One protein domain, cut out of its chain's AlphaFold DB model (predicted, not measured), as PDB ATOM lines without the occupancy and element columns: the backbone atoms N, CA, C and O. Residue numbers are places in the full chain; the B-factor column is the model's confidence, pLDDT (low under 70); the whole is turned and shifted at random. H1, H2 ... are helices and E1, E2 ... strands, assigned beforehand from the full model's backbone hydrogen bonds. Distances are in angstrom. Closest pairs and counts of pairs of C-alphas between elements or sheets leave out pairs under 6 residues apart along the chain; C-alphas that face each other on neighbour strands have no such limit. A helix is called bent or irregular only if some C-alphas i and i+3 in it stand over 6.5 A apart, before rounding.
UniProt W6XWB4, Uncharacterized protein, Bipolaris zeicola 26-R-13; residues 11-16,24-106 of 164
ATOM      1  N   THR A  11     173.714 275.947 158.133       68.88
ATOM      2  CA  THR A  11     173.274 277.238 157.595       68.88
ATOM      3  C   THR A  11     174.361 277.873 156.723       68.88
ATOM      4  O   THR A  11     175.535 277.501 156.787       68.88
ATOM      5  N   VAL A  12     173.994 278.909 155.960       65.38
ATOM      6  CA  VAL A  12     174.928 279.715 155.147       65.38
ATOM      7  C   VAL A  12     176.094 280.272 155.978       65.38
ATOM      8  O   VAL A  12     177.201 280.426 155.466       65.38
ATOM      9  N   GLU A  13     175.884 280.557 157.267       64.44
ATOM     10  CA  GLU A  13     176.952 281.035 158.147       64.44
ATOM     11  C   GLU A  13     177.936 279.930 158.524       64.44
ATOM     12  O   GLU A  13     179.144 280.143 158.455       64.44
ATOM     13  N   THR A  14     177.442 278.734 158.845       63.84
ATOM     14  CA  THR A  14     178.292 277.565 159.111       63.84
ATOM     15  C   THR A  14     178.947 277.025 157.843       63.84
ATOM     16  O   THR A  14     180.048 276.498 157.914       63.84
ATOM     17  N   ALA A  15     178.356 277.234 156.663       63.72
ATOM     18  CA  ALA A  15     178.994 276.914 155.388       63.72
ATOM     19  C   ALA A  15     180.272 277.742 155.146       63.72
ATOM     20  O   ALA A  15     181.148 277.297 154.412       63.72
ATOM     21  N   LYS A  16     180.452 278.891 155.822       65.62
ATOM     22  CA  LYS A  16     181.727 279.637 155.806       65.62
ATOM     23  C   LYS A  16     182.886 278.861 156.446       65.62
ATOM     24  O   LYS A  16     184.034 279.225 156.211       65.62
ATOM     25  N   LEU A  24     190.924 269.810 153.527       82.06
ATOM     26  CA  LEU A  24     190.617 268.714 154.432       82.06
ATOM     27  C   LEU A  24     189.664 269.210 155.513       82.06
ATOM     28  O   LEU A  24     189.957 270.197 156.188       82.06
ATOM     29  N   PHE A  25     188.547 268.513 155.674       82.06
ATOM     30  CA  PHE A  25     187.632 268.694 156.792       82.06
ATOM     31  C   PHE A  25     187.699 267.455 157.680       82.06
ATOM     32  O   PHE A  25     187.460 266.354 157.197       82.06
ATOM     33  N   GLY A  26     188.053 267.624 158.953       79.94
ATOM     34  CA  GLY A  26     188.140 266.530 159.920       79.94
ATOM     35  C   GLY A  26     187.009 266.610 160.937       79.94
ATOM     36  O   GLY A  26     186.840 267.643 161.584       79.94
ATOM     37  N   TRP A  27     186.272 265.518 161.105       79.88
ATOM     38  CA  TRP A  27     185.241 265.363 162.119       79.88
ATOM     39  C   TRP A  27     185.592 264.188 163.024       79.88
ATOM     40  O   TRP A  27     185.484 263.028 162.637       79.88
ATOM     41  N   SER A  28     186.024 264.489 164.246       74.44
ATOM     42  CA  SER A  28     186.289 263.462 165.250       74.44
ATOM     43  C   SER A  28     185.178 263.420 166.285       74.44
ATOM     44  O   SER A  28     184.809 264.445 166.857       74.44
ATOM     45  N   PHE A  29     184.700 262.212 166.564       67.94
ATOM     46  CA  PHE A  29     183.766 261.926 167.651       67.94
ATOM     47  C   PHE A  29     184.498 261.400 168.893       67.94
ATOM     48  O   PHE A  29     183.899 260.767 169.755       67.94
ATOM     49  N   SER A  30     185.825 261.550 168.976       63.06
ATOM     50  CA  SER A  30     186.595 261.170 170.166       63.06
ATOM     51  C   SER A  30     186.219 262.055 171.355       63.06
ATOM     52  O   SER A  30     186.645 263.207 171.430       63.06
ATOM     53  N   ILE A  31     185.447 261.506 172.288       58.69
ATOM     54  CA  ILE A  31     185.208 262.107 173.599       58.69
ATOM     55  C   ILE A  31     186.320 261.618 174.538       58.69
ATOM     56  O   ILE A  31     186.711 260.455 174.482       58.69
ATOM     57  N   TYR A  32     186.877 262.515 175.356       51.12
ATOM     58  CA  TYR A  32     187.946 262.201 176.319       51.12
ATOM     59  C   TYR A  32     187.423 261.650 177.659       51.12
ATOM     60  O   TYR A  32     188.217 261.431 178.574       51.12
ATOM     61  N   ASP A  33     186.112 261.459 177.807       55.72
ATOM     62  CA  ASP A  33     185.513 260.937 179.033       55.72
ATOM     63  C   ASP A  33     185.096 259.461 178.902       55.72
ATOM     64  O   ASP A  33     185.325 258.808 177.887       55.72
ATOM     65  N   GLN A  34     184.542 258.911 179.983       52.78
ATOM     66  CA  GLN A  34     184.137 257.505 180.083       52.78
ATOM     67  C   GLN A  34     182.856 257.175 179.290       52.78
ATOM     68  O   GLN A  34     182.310 256.083 179.459       52.78
ATOM     69  N   HIS A  35     182.340 258.083 178.460       54.69
ATOM     70  CA  HIS A  35     181.193 257.800 177.612       54.69
ATOM     71  C   HIS A  35     181.618 257.022 176.369       54.69
ATOM     72  O   HIS A  35     182.355 257.491 175.501       54.69
ATOM     73  N   SER A  36     181.107 255.797 176.304       56.94
ATOM     74  CA  SER A  36     181.189 254.929 175.142       56.94
ATOM     75  C   SER A  36     180.449 255.546 173.961       56.94
ATOM     76  O   SER A  36     179.275 255.896 174.103       56.94
ATOM     77  N   LYS A  37     181.097 255.626 172.795       64.50
ATOM     78  CA  LYS A  37     180.443 256.069 171.557       64.50
ATOM     79  C   LYS A  37     179.373 255.055 171.170       64.50
ATOM     80  O   LYS A  37     179.679 253.876 170.967       64.50
ATOM     81  N   SER A  38     178.130 255.501 171.090       63.28
ATOM     82  CA  SER A  38     177.003 254.659 170.712       63.28
ATOM     83  C   SER A  38     176.934 254.513 169.199       63.28
ATOM     84  O   SER A  38     177.270 255.425 168.451       63.28
ATOM     85  N   TRP A  39     176.416 253.381 168.728       64.75
ATOM     86  CA  TRP A  39     176.101 253.177 167.311       64.75
ATOM     87  C   TRP A  39     175.072 254.188 166.783       64.75
ATOM     88  O   TRP A  39     175.034 254.445 165.583       64.75
ATOM     89  N   ASN A  40     174.286 254.793 167.679       64.44
ATOM     90  CA  ASN A  40     173.274 255.797 167.352       64.44
ATOM     91  C   ASN A  40     173.812 257.237 167.319       64.44
ATOM     92  O   ASN A  40     173.059 258.137 166.962       64.44
ATOM     93  N   ASP A  41     175.088 257.464 167.655       66.38
ATOM     94  CA  ASP A  41     175.700 258.804 167.606       66.38
ATOM     95  C   ASP A  41     175.927 259.290 166.165       66.38
ATOM     96  O   ASP A  41     176.195 260.468 165.942       66.38
ATOM     97  N   LEU A  42     175.824 258.388 165.183       68.25
ATOM     98  CA  LEU A  42     175.829 258.702 163.757       68.25
ATOM     99  C   LEU A  42     174.475 258.319 163.154       68.25
ATOM    100  O   LEU A  42     174.317 257.296 162.484       68.25
ATOM    101  N   GLY A  43     173.471 259.121 163.495       69.44
ATOM    102  CA  GLY A  43     172.089 258.932 163.096       69.44
ATOM    103  C   GLY A  43     171.732 259.668 161.806       69.44
ATOM    104  O   GLY A  43     172.574 260.095 161.018       69.44
ATOM    105  N   GLU A  44     170.427 259.816 161.587       72.31
ATOM    106  CA  GLU A  44     169.872 260.515 160.418       72.31
ATOM    107  C   GLU A  44     170.300 261.986 160.350       72.31
ATOM    108  O   GLU A  44     170.523 262.510 159.263       72.31
ATOM    109  N   LYS A  45     170.453 262.650 161.503       73.00
ATOM    110  CA  LYS A  45     170.845 264.063 161.561       73.00
ATOM    111  C   LYS A  45     172.280 264.263 161.083       73.00
ATOM    112  O   LYS A  45     172.558 265.209 160.355       73.00
ATOM    113  N   GLU A  46     173.185 263.378 161.481       76.31
ATOM    114  CA  GLU A  46     174.583 263.385 161.060       76.31
ATOM    115  C   GLU A  46     174.704 263.091 159.560       76.31
ATOM    116  O   GLU A  46     175.471 263.757 158.864       76.31
ATOM    117  N   GLU A  47     173.912 262.144 159.045       75.69
ATOM    118  CA  GLU A  47     173.827 261.850 157.610       75.69
ATOM    119  C   GLU A  47     173.322 263.058 156.812       75.69
ATOM    120  O   GLU A  47     173.977 263.487 155.858       75.69
ATOM    121  N   GLU A  48     172.218 263.676 157.242       80.81
ATOM    122  CA  GLU A  48     171.683 264.883 156.607       80.81
ATOM    123  C   GLU A  48     172.708 266.024 156.636       80.81
ATOM    124  O   GLU A  48     172.888 266.745 155.650       80.81
ATOM    125  N   TRP A  49     173.434 266.166 157.744       80.81
ATOM    126  CA  TRP A  49     174.473 267.177 157.872       80.81
ATOM    127  C   TRP A  49     175.632 266.937 156.896       80.81
ATOM    128  O   TRP A  49     176.090 267.881 156.249       80.81
ATOM    129  N   MET A  50     176.075 265.687 156.721       78.19
ATOM    130  CA  MET A  50     177.096 265.333 155.726       78.19
ATOM    131  C   MET A  50     176.625 265.608 154.297       78.19
ATOM    132  O   MET A  50     177.389 266.136 153.484       78.19
ATOM    133  N   GLU A  51     175.363 265.308 153.987       81.12
ATOM    134  CA  GLU A  51     174.794 265.652 152.689       81.12
ATOM    135  C   GLU A  51     174.785 267.162 152.446       81.12
ATOM    136  O   GLU A  51     175.161 267.622 151.364       81.12
ATOM    137  N   GLN A  52     174.350 267.944 153.435       81.69
ATOM    138  CA  GLN A  52     174.335 269.403 153.352       81.69
ATOM    139  C   GLN A  52     175.755 269.957 153.186       81.69
ATOM    140  O   GLN A  52     175.970 270.846 152.358       81.69
ATOM    141  N   LEU A  53     176.730 269.398 153.909       78.69
ATOM    142  CA  LEU A  53     178.142 269.758 153.799       78.69
ATOM    143  C   LEU A  53     178.665 269.527 152.387       78.69
ATOM    144  O   LEU A  53     179.239 270.439 151.790       78.69
ATOM    145  N   GLY A  54     178.440 268.339 151.829       78.12
ATOM    146  CA  GLY A  54     178.894 268.037 150.479       78.12
ATOM    147  C   GLY A  54     178.183 268.895 149.430       78.12
ATOM    148  O   GLY A  54     178.854 269.473 148.575       78.12
ATOM    149  N   LYS A  55     176.859 269.096 149.534       82.31
ATOM    150  CA  LYS A  55     176.102 270.007 148.648       82.31
ATOM    151  C   LYS A  55     176.682 271.422 148.679       82.31
ATOM    152  O   LYS A  55     176.855 272.034 147.623       82.31
ATOM    153  N   HIS A  56     177.032 271.932 149.859       78.12
ATOM    154  CA  HIS A  56     177.660 273.244 149.988       78.12
ATOM    155  C   HIS A  56     179.092 273.283 149.451       78.12
ATOM    156  O   HIS A  56     179.424 274.221 148.730       78.12
ATOM    157  N   ALA A  57     179.918 272.269 149.716       76.50
ATOM    158  CA  ALA A  57     181.272 272.182 149.172       76.50
ATOM    159  C   ALA A  57     181.270 272.217 147.632       76.50
ATOM    160  O   ALA A  57     182.051 272.953 147.019       76.50
ATOM    161  N   ILE A  58     180.327 271.492 147.020       78.62
ATOM    162  CA  ILE A  58     180.101 271.466 145.569       78.62
ATOM    163  C   ILE A  58     179.631 272.836 145.070       78.62
ATOM    164  O   ILE A  58     180.202 273.383 144.123       78.62
ATOM    165  N   ALA A  59     178.615 273.422 145.714       78.44
ATOM    166  CA  ALA A  59     178.048 274.711 145.318       78.44
ATOM    167  C   ALA A  59     179.073 275.853 145.402       78.44
ATOM    168  O   ALA A  59     179.114 276.721 144.529       78.44
ATOM    169  N   CYS A  60     179.933 275.833 146.420       71.25
ATOM    170  CA  CYS A  60     181.000 276.810 146.599       71.25
ATOM    171  C   CYS A  60     182.198 276.577 145.665       71.25
ATOM    172  O   CYS A  60     183.091 277.424 145.639       71.25
ATOM    173  N   LYS A  61     182.239 275.461 144.912       68.38
ATOM    174  CA  LYS A  61     183.425 274.995 144.165       68.38
ATOM    175  C   LYS A  61     184.697 275.094 145.015       68.38
ATOM    176  O   LYS A  61     185.742 275.541 144.540       68.38
ATOM    177  N   GLY A  62     184.567 274.762 146.299       67.06
ATOM    178  CA  GLY A  62     185.648 274.906 147.266       67.06
ATOM    179  C   GLY A  62     186.806 273.969 146.937       67.06
ATOM    180  O   GLY A  62     186.635 272.965 146.249       67.06
ATOM    181  N   ALA A  63     187.993 274.256 147.468       76.56
ATOM    182  CA  ALA A  63     189.161 273.391 147.309       76.56
ATOM    183  C   ALA A  63     189.082 272.076 148.118       76.56
ATOM    184  O   ALA A  63     190.117 271.424 148.286       76.56
ATOM    185  N   LEU A  64     187.900 271.701 148.622       79.88
ATOM    186  CA  LEU A  64     187.704 270.539 149.484       79.88
ATOM    187  C   LEU A  64     187.943 269.268 148.685       79.88
ATOM    188  O   LEU A  64     187.281 269.015 147.685       79.88
ATOM    189  N   LYS A  65     188.914 268.481 149.140       83.25
ATOM    190  CA  LYS A  65     189.293 267.208 148.527       83.25
ATOM    191  C   LYS A  65     188.996 266.033 149.431       83.25
ATOM    192  O   LYS A  65     188.761 264.947 148.927       83.25
ATOM    193  N   THR A  66     189.039 266.232 150.745       83.81
ATOM    194  CA  THR A  66     188.952 265.125 151.694       83.81
ATOM    195  C   THR A  66     188.102 265.502 152.896       83.81
ATOM    196  O   THR A  66     188.311 266.540 153.525       83.81
ATOM    197  N   VAL A  67     187.159 264.632 153.229       83.06
ATOM    198  CA  VAL A  67     186.402 264.636 154.476       83.06
ATOM    199  C   VAL A  67     186.886 263.436 155.283       83.06
ATOM    200  O   VAL A  67     186.799 262.307 154.811       83.06
ATOM    201  N   GLN A  68     187.438 263.672 156.469       83.62
ATOM    202  CA  GLN A  68     187.895 262.629 157.378       83.62
ATOM    203  C   GLN A  68     186.937 262.517 158.564       83.62
ATOM    204  O   GLN A  68     186.654 263.525 159.208       83.62
ATOM    205  N   ILE A  69     186.464 261.309 158.869       81.62
ATOM    206  CA  ILE A  69     185.576 261.025 159.997       81.62
ATOM    207  C   ILE A  69     186.217 259.993 160.922       81.62
ATOM    208  O   ILE A  69     186.316 258.811 160.593       81.62
ATOM    209  N   ASP A  70     186.585 260.431 162.122       77.25
ATOM    210  CA  ASP A  70     187.134 259.557 163.153       77.25
ATOM    211  C   ASP A  70     186.009 259.114 164.103       77.25
ATOM    212  O   ASP A  70     185.712 259.743 165.131       77.25
ATOM    213  N   PHE A  71     185.372 257.997 163.748       72.50
ATOM    214  CA  PHE A  71     184.262 257.404 164.490       72.50
ATOM    215  C   PHE A  71     184.531 255.924 164.793       72.50
ATOM    216  O   PHE A  71     184.656 255.107 163.889       72.50
ATOM    217  N   CYS A  72     184.623 255.579 166.079       68.56
ATOM    218  CA  CYS A  72     184.854 254.208 166.547       68.56
ATOM    219  C   CYS A  72     183.849 253.917 167.668       68.56
ATOM    220  O   CYS A  72     184.138 254.287 168.809       68.56
ATOM    221  N   PRO A  73     182.668 253.356 167.352       68.94
ATOM    222  CA  PRO A  73     181.655 253.046 168.349       68.94
ATOM    223  C   PRO A  73     182.100 251.867 169.211       68.94
ATOM    224  O   PRO A  73     182.810 250.972 168.742       68.94
ATOM    225  N   ASP A  74     181.654 251.845 170.463       65.00
ATOM    226  CA  ASP A  74     181.909 250.710 171.334       65.00
ATOM    227  C   ASP A  74     181.067 249.500 170.929       65.00
ATOM    228  O   ASP A  74     179.897 249.576 170.551       65.00
ATOM    229  N   ASN A  75     181.683 248.329 171.042       62.47
ATOM    230  CA  ASN A  75     181.121 247.061 170.581       62.47
ATOM    231  C   ASN A  75     180.040 246.480 171.520       62.47
ATOM    232  O   ASN A  75     179.628 245.330 171.341       62.47
ATOM    233  N   TYR A  76     179.648 247.240 172.549       55.59
ATOM    234  CA  TYR A  76     178.780 246.819 173.653       55.59
ATOM    235  C   TYR A  76     177.349 247.380 173.572       55.59
ATOM    236  O   TYR A  76     176.514 246.986 174.380       55.59
ATOM    237  N   GLY A  77     177.057 248.283 172.627       54.50
ATOM    238  CA  GLY A  77     175.735 248.904 172.481       54.50
ATOM    239  C   GLY A  77     174.729 248.054 171.695       54.50
ATOM    240  O   GLY A  77     175.095 247.367 170.737       54.50
ATOM    241  N   GLU A  78     173.455 248.130 172.095       53.16
ATOM    242  CA  GLU A  78     172.313 247.576 171.358       53.16
ATOM    243  C   GLU A  78     172.307 248.124 169.933       53.16
ATOM    244  O   GLU A  78     172.277 249.331 169.697       53.16
ATOM    245  N   THR A  79     172.383 247.218 168.963       57.00
ATOM    246  CA  THR A  79     172.468 247.562 167.543       57.00
ATOM    247  C   THR A  79     171.082 247.664 166.927       57.00
ATOM    248  O   THR A  79     170.793 247.104 165.872       57.00
ATOM    249  N   GLU A  80     170.191 248.355 167.625       53.78
ATOM    250  CA  GLU A  80     168.776 248.376 167.304       53.78
ATOM    251  C   GLU A  80     168.388 249.749 166.771       53.78
ATOM    252  O   GLU A  80     168.178 250.681 167.537       53.78
ATOM    253  N   SER A  81     168.353 249.835 165.433       54.88
ATOM    254  CA  SER A  81     167.322 250.511 164.614       54.88
ATOM    255  C   SER A  81     167.865 251.222 163.366       54.88
ATOM    256  O   SER A  81     167.090 251.501 162.458       54.88
ATOM    257  N   GLY A  82     169.170 251.504 163.287       57.28
ATOM    258  CA  GLY A  82     169.737 252.413 162.270       57.28
ATOM    259  C   GLY A  82     170.416 251.785 161.045       57.28
ATOM    260  O   GLY A  82     170.913 252.523 160.198       57.28
ATOM    261  N   GLY A  83     170.476 250.453 160.936       67.44
ATOM    262  CA  GLY A  83     171.258 249.772 159.891       67.44
ATOM    263  C   GLY A  83     172.771 249.761 160.163       67.44
ATOM    264  O   GLY A  83     173.236 250.199 161.214       67.44
ATOM    265  N   TYR A  84     173.557 249.209 159.233       73.56
ATOM    266  CA  TYR A  84     175.012 249.127 159.381       73.56
ATOM    267  C   TYR A  84     175.645 250.498 159.101       73.56
ATOM    268  O   TYR A  84     175.550 251.018 157.994       73.56
ATOM    269  N   LEU A  85     176.299 251.078 160.108       74.00
ATOM    270  CA  LEU A  85     176.798 252.459 160.092       74.00
ATOM    271  C   LEU A  85     177.728 252.770 158.911       74.00
ATOM    272  O   LEU A  85     177.589 253.805 158.262       74.00
ATOM    273  N   TRP A  86     178.640 251.851 158.596       78.38
ATOM    274  CA  TRP A  86     179.553 252.017 157.465       78.38
ATOM    275  C   TRP A  86     178.840 251.947 156.107       78.38
ATOM    276  O   TRP A  86     179.265 252.628 155.186       78.38
ATOM    277  N   ASP A  87     177.714 251.230 155.998       79.75
ATOM    278  CA  ASP A  87     176.885 251.200 154.776       79.75
ATOM    279  C   ASP A  87     176.312 252.592 154.475       79.75
ATOM    280  O   ASP A  87     176.249 253.019 153.325       79.75
ATOM    281  N   ARG A  88     175.935 253.336 155.526       77.06
ATOM    282  CA  ARG A  88     175.433 254.713 155.404       77.06
ATOM    283  C   ARG A  88     176.538 255.666 154.952       77.06
ATOM    284  O   ARG A  88     176.311 256.492 154.072       77.06
ATOM    285  N   MET A  89     177.746 255.526 155.504       77.94
ATOM    286  CA  MET A  89     178.909 256.308 155.063       77.94
ATOM    287  C   MET A  89     179.280 256.013 153.607       77.94
ATOM    288  O   MET A  89     179.521 256.947 152.844       77.94
ATOM    289  N   ASP A  90     179.273 254.737 153.218       82.56
ATOM    290  CA  ASP A  90     179.514 254.314 151.837       82.56
ATOM    291  C   ASP A  90     178.468 254.899 150.886       82.56
ATOM    292  O   ASP A  90     178.820 255.430 149.834       82.56
ATOM    293  N   ASN A  91     177.191 254.897 151.283       82.94
ATOM    294  CA  ASN A  91     176.122 255.494 150.490       82.94
ATOM    295  C   ASN A  91     176.350 256.999 150.259       82.94
ATOM    296  O   ASN A  91     176.279 257.468 149.124       82.94
ATOM    297  N   VAL A  92     176.699 257.763 151.303       79.62
ATOM    298  CA  VAL A  92     177.023 259.198 151.169       79.62
ATOM    299  C   VAL A  92     178.259 259.408 150.287       79.62
ATOM    300  O   VAL A  92     178.284 260.319 149.448       79.62
ATOM    301  N   GLN A  93     179.280 258.561 150.440       84.06
ATOM    302  CA  GLN A  93     180.492 258.628 149.633       84.06
ATOM    303  C   GLN A  93     180.197 258.396 148.150       84.06
ATOM    304  O   GLN A  93     180.600 259.214 147.322       84.06
ATOM    305  N   ASP A  94     179.495 257.319 147.808       84.56
ATOM    306  CA  ASP A  94     179.234 256.941 146.420       84.56
ATOM    307  C   ASP A  94     178.187 257.843 145.753       84.56
ATOM    308  O   ASP A  94     178.333 258.184 144.576       84.56
ATOM    309  N   HIS A  95     177.161 258.277 146.487       83.19
ATOM    310  CA  HIS A  95     176.088 259.101 145.931       83.19
ATOM    311  C   HIS A  95     176.497 260.568 145.742       83.19
ATOM    312  O   HIS A  95     176.127 261.191 144.746       83.19
ATOM    313  N   LEU A  96     177.249 261.141 146.688       78.62
ATOM    314  CA  LEU A  96     177.443 262.590 146.757       78.62
ATOM    315  C   LEU A  96     178.904 263.017 146.592       78.62
ATOM    316  O   LEU A  96     179.191 263.937 145.827       78.62
ATOM    317  N   LEU A  97     179.836 262.383 147.301       80.38
ATOM    318  CA  LEU A  97     181.205 262.895 147.422       80.38
ATOM    319  C   LEU A  97     182.094 262.459 146.249       80.38
ATOM    320  O   LEU A  97     182.687 263.303 145.568       80.38
ATOM    321  N   ARG A  98     182.111 261.160 145.937       83.31
ATOM    322  CA  ARG A  98     182.939 260.568 144.878       83.31
ATOM    323  C   ARG A  98     182.645 261.140 143.482       83.31
ATOM    324  O   ARG A  98     183.610 261.465 142.787       83.31
ATOM    325  N   PRO A  99     181.381 261.357 143.055       82.88
ATOM    326  CA  PRO A  99     181.090 261.987 141.762       82.88
ATOM    327  C   PRO A  99     181.632 263.416 141.636       82.88
ATOM    328  O   PRO A  99     181.858 263.900 140.530       82.88
ATOM    329  N   ASN A 100     181.857 264.085 142.768       78.00
ATOM    330  CA  ASN A 100     182.324 265.464 142.835       78.00
ATOM    331  C   ASN A 100     183.819 265.579 143.177       78.00
ATOM    332  O   ASN A 100     184.313 266.684 143.394       78.00
ATOM    333  N   GLY A 101     184.553 264.458 143.191       81.19
ATOM    334  CA  GLY A 101     185.995 264.432 143.454       81.19
ATOM    335  C   GLY A 101     186.372 264.719 144.909       81.19
ATOM    336  O   GLY A 101     187.491 265.169 145.161       81.19
ATOM    337  N   ILE A 102     185.443 264.493 145.842       84.00
ATOM    338  CA  ILE A 102     185.669 264.605 147.282       84.00
ATOM    339  C   ILE A 102     185.789 263.187 147.849       84.00
ATOM    340  O   ILE A 102     184.886 262.368 147.697       84.00
ATOM    341  N   ASP A 103     186.900 262.903 148.515       84.50
ATOM    342  CA  ASP A 103     187.148 261.625 149.171       84.50
ATOM    343  C   ASP A 103     186.603 261.640 150.601       84.50
ATOM    344  O   ASP A 103     186.871 262.569 151.365       84.50
ATOM    345  N   LEU A 104     185.869 260.594 150.979       82.81
ATOM    346  CA  LEU A 104     185.490 260.328 152.363       82.81
ATOM    347  C   LEU A 104     186.437 259.274 152.937       82.81
ATOM    348  O   LEU A 104     186.554 258.178 152.390       82.81
ATOM    349  N   VAL A 105     187.121 259.616 154.023       83.00
ATOM    350  CA  VAL A 105     187.989 258.711 154.780       83.00
ATOM    351  C   VAL A 105     187.372 258.541 156.154       83.00
ATOM    352  O   VAL A 105     187.251 259.509 156.895       83.00
ATOM    353  N   TYR A 106     186.986 257.326 156.511       80.31
ATOM    354  CA  TYR A 106     186.431 257.030 157.826       80.31
ATOM    355  C   TYR A 106     187.170 255.858 158.479       80.31
ATOM    356  O   TYR A 106     187.829 255.061 157.804       80.31
TER     357      TYR A 106
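What this domain is: This is residues 11 to 16 and 24 to 106 of the 164 residues of an uncharacterized protein of Bipolaris zeicola 26-R-13 (UniProt W6XWB4). A small parallel sheet of three strands has H2 packed over its edge strand E3 on one face, and H1 lies side by side with H2; long loops, residues 29 to 43 and 71 to 84, extend one end. The 89 printed residues, mixed in class, run E1 H1 E2 H2 E3, sheet order E1 E2 E3. The whole is compact, radius of gyration of the C-alphas 13.9 A, spanning 41 by 26 by 21 A.

How they stand to each other: Find E2, residues 66 to 70, parallel to E1, residues 24 to 28 (N 27 and O 68, 2.8 A), and E3, residues 103 to 106 (N 69 and O 105, 2.8 A), within hydrogen-bond range. H2, residues 85 to 100, is on the sheet over E3, height 8.3 A: two layers, helix on one face. Their closest C-alphas, Gln 93 and Leu 104, are 5.9 A apart. H1, residues 44 to 59, not on the sheet, touches H2 at a shallow tilt of 12 degrees, the same way; closest C-alphas, Gly 54 and Leu 97, 6.4 A. E1, H1, E2 and E2, H2, E3 are strand-helix-strand units, parallel neighbours joined through a helix, with right-handed crossovers. Every O i to N i+4 pair is within range in H1, 9 of 12 in H2, irregular at C-alphas 95 and 98, 7.1 A apart.

Where its parts are: E1 begins at C-alpha 24, (190.617, 268.714, 154.432); E3 ends at C-alpha 106, (186.431, 257.030, 157.826). H1 and H2 each measure 22.3 A.

The domain as a whole: Residues 17 to 23 are cut out, C-alphas 16 and 24 being 14.2 A apart. Links E1 to H1 and E2 to H2 are long. Residues 11 to 16, 29 to 43, 61 to 62 and 72 to 83 have pLDDT under 70.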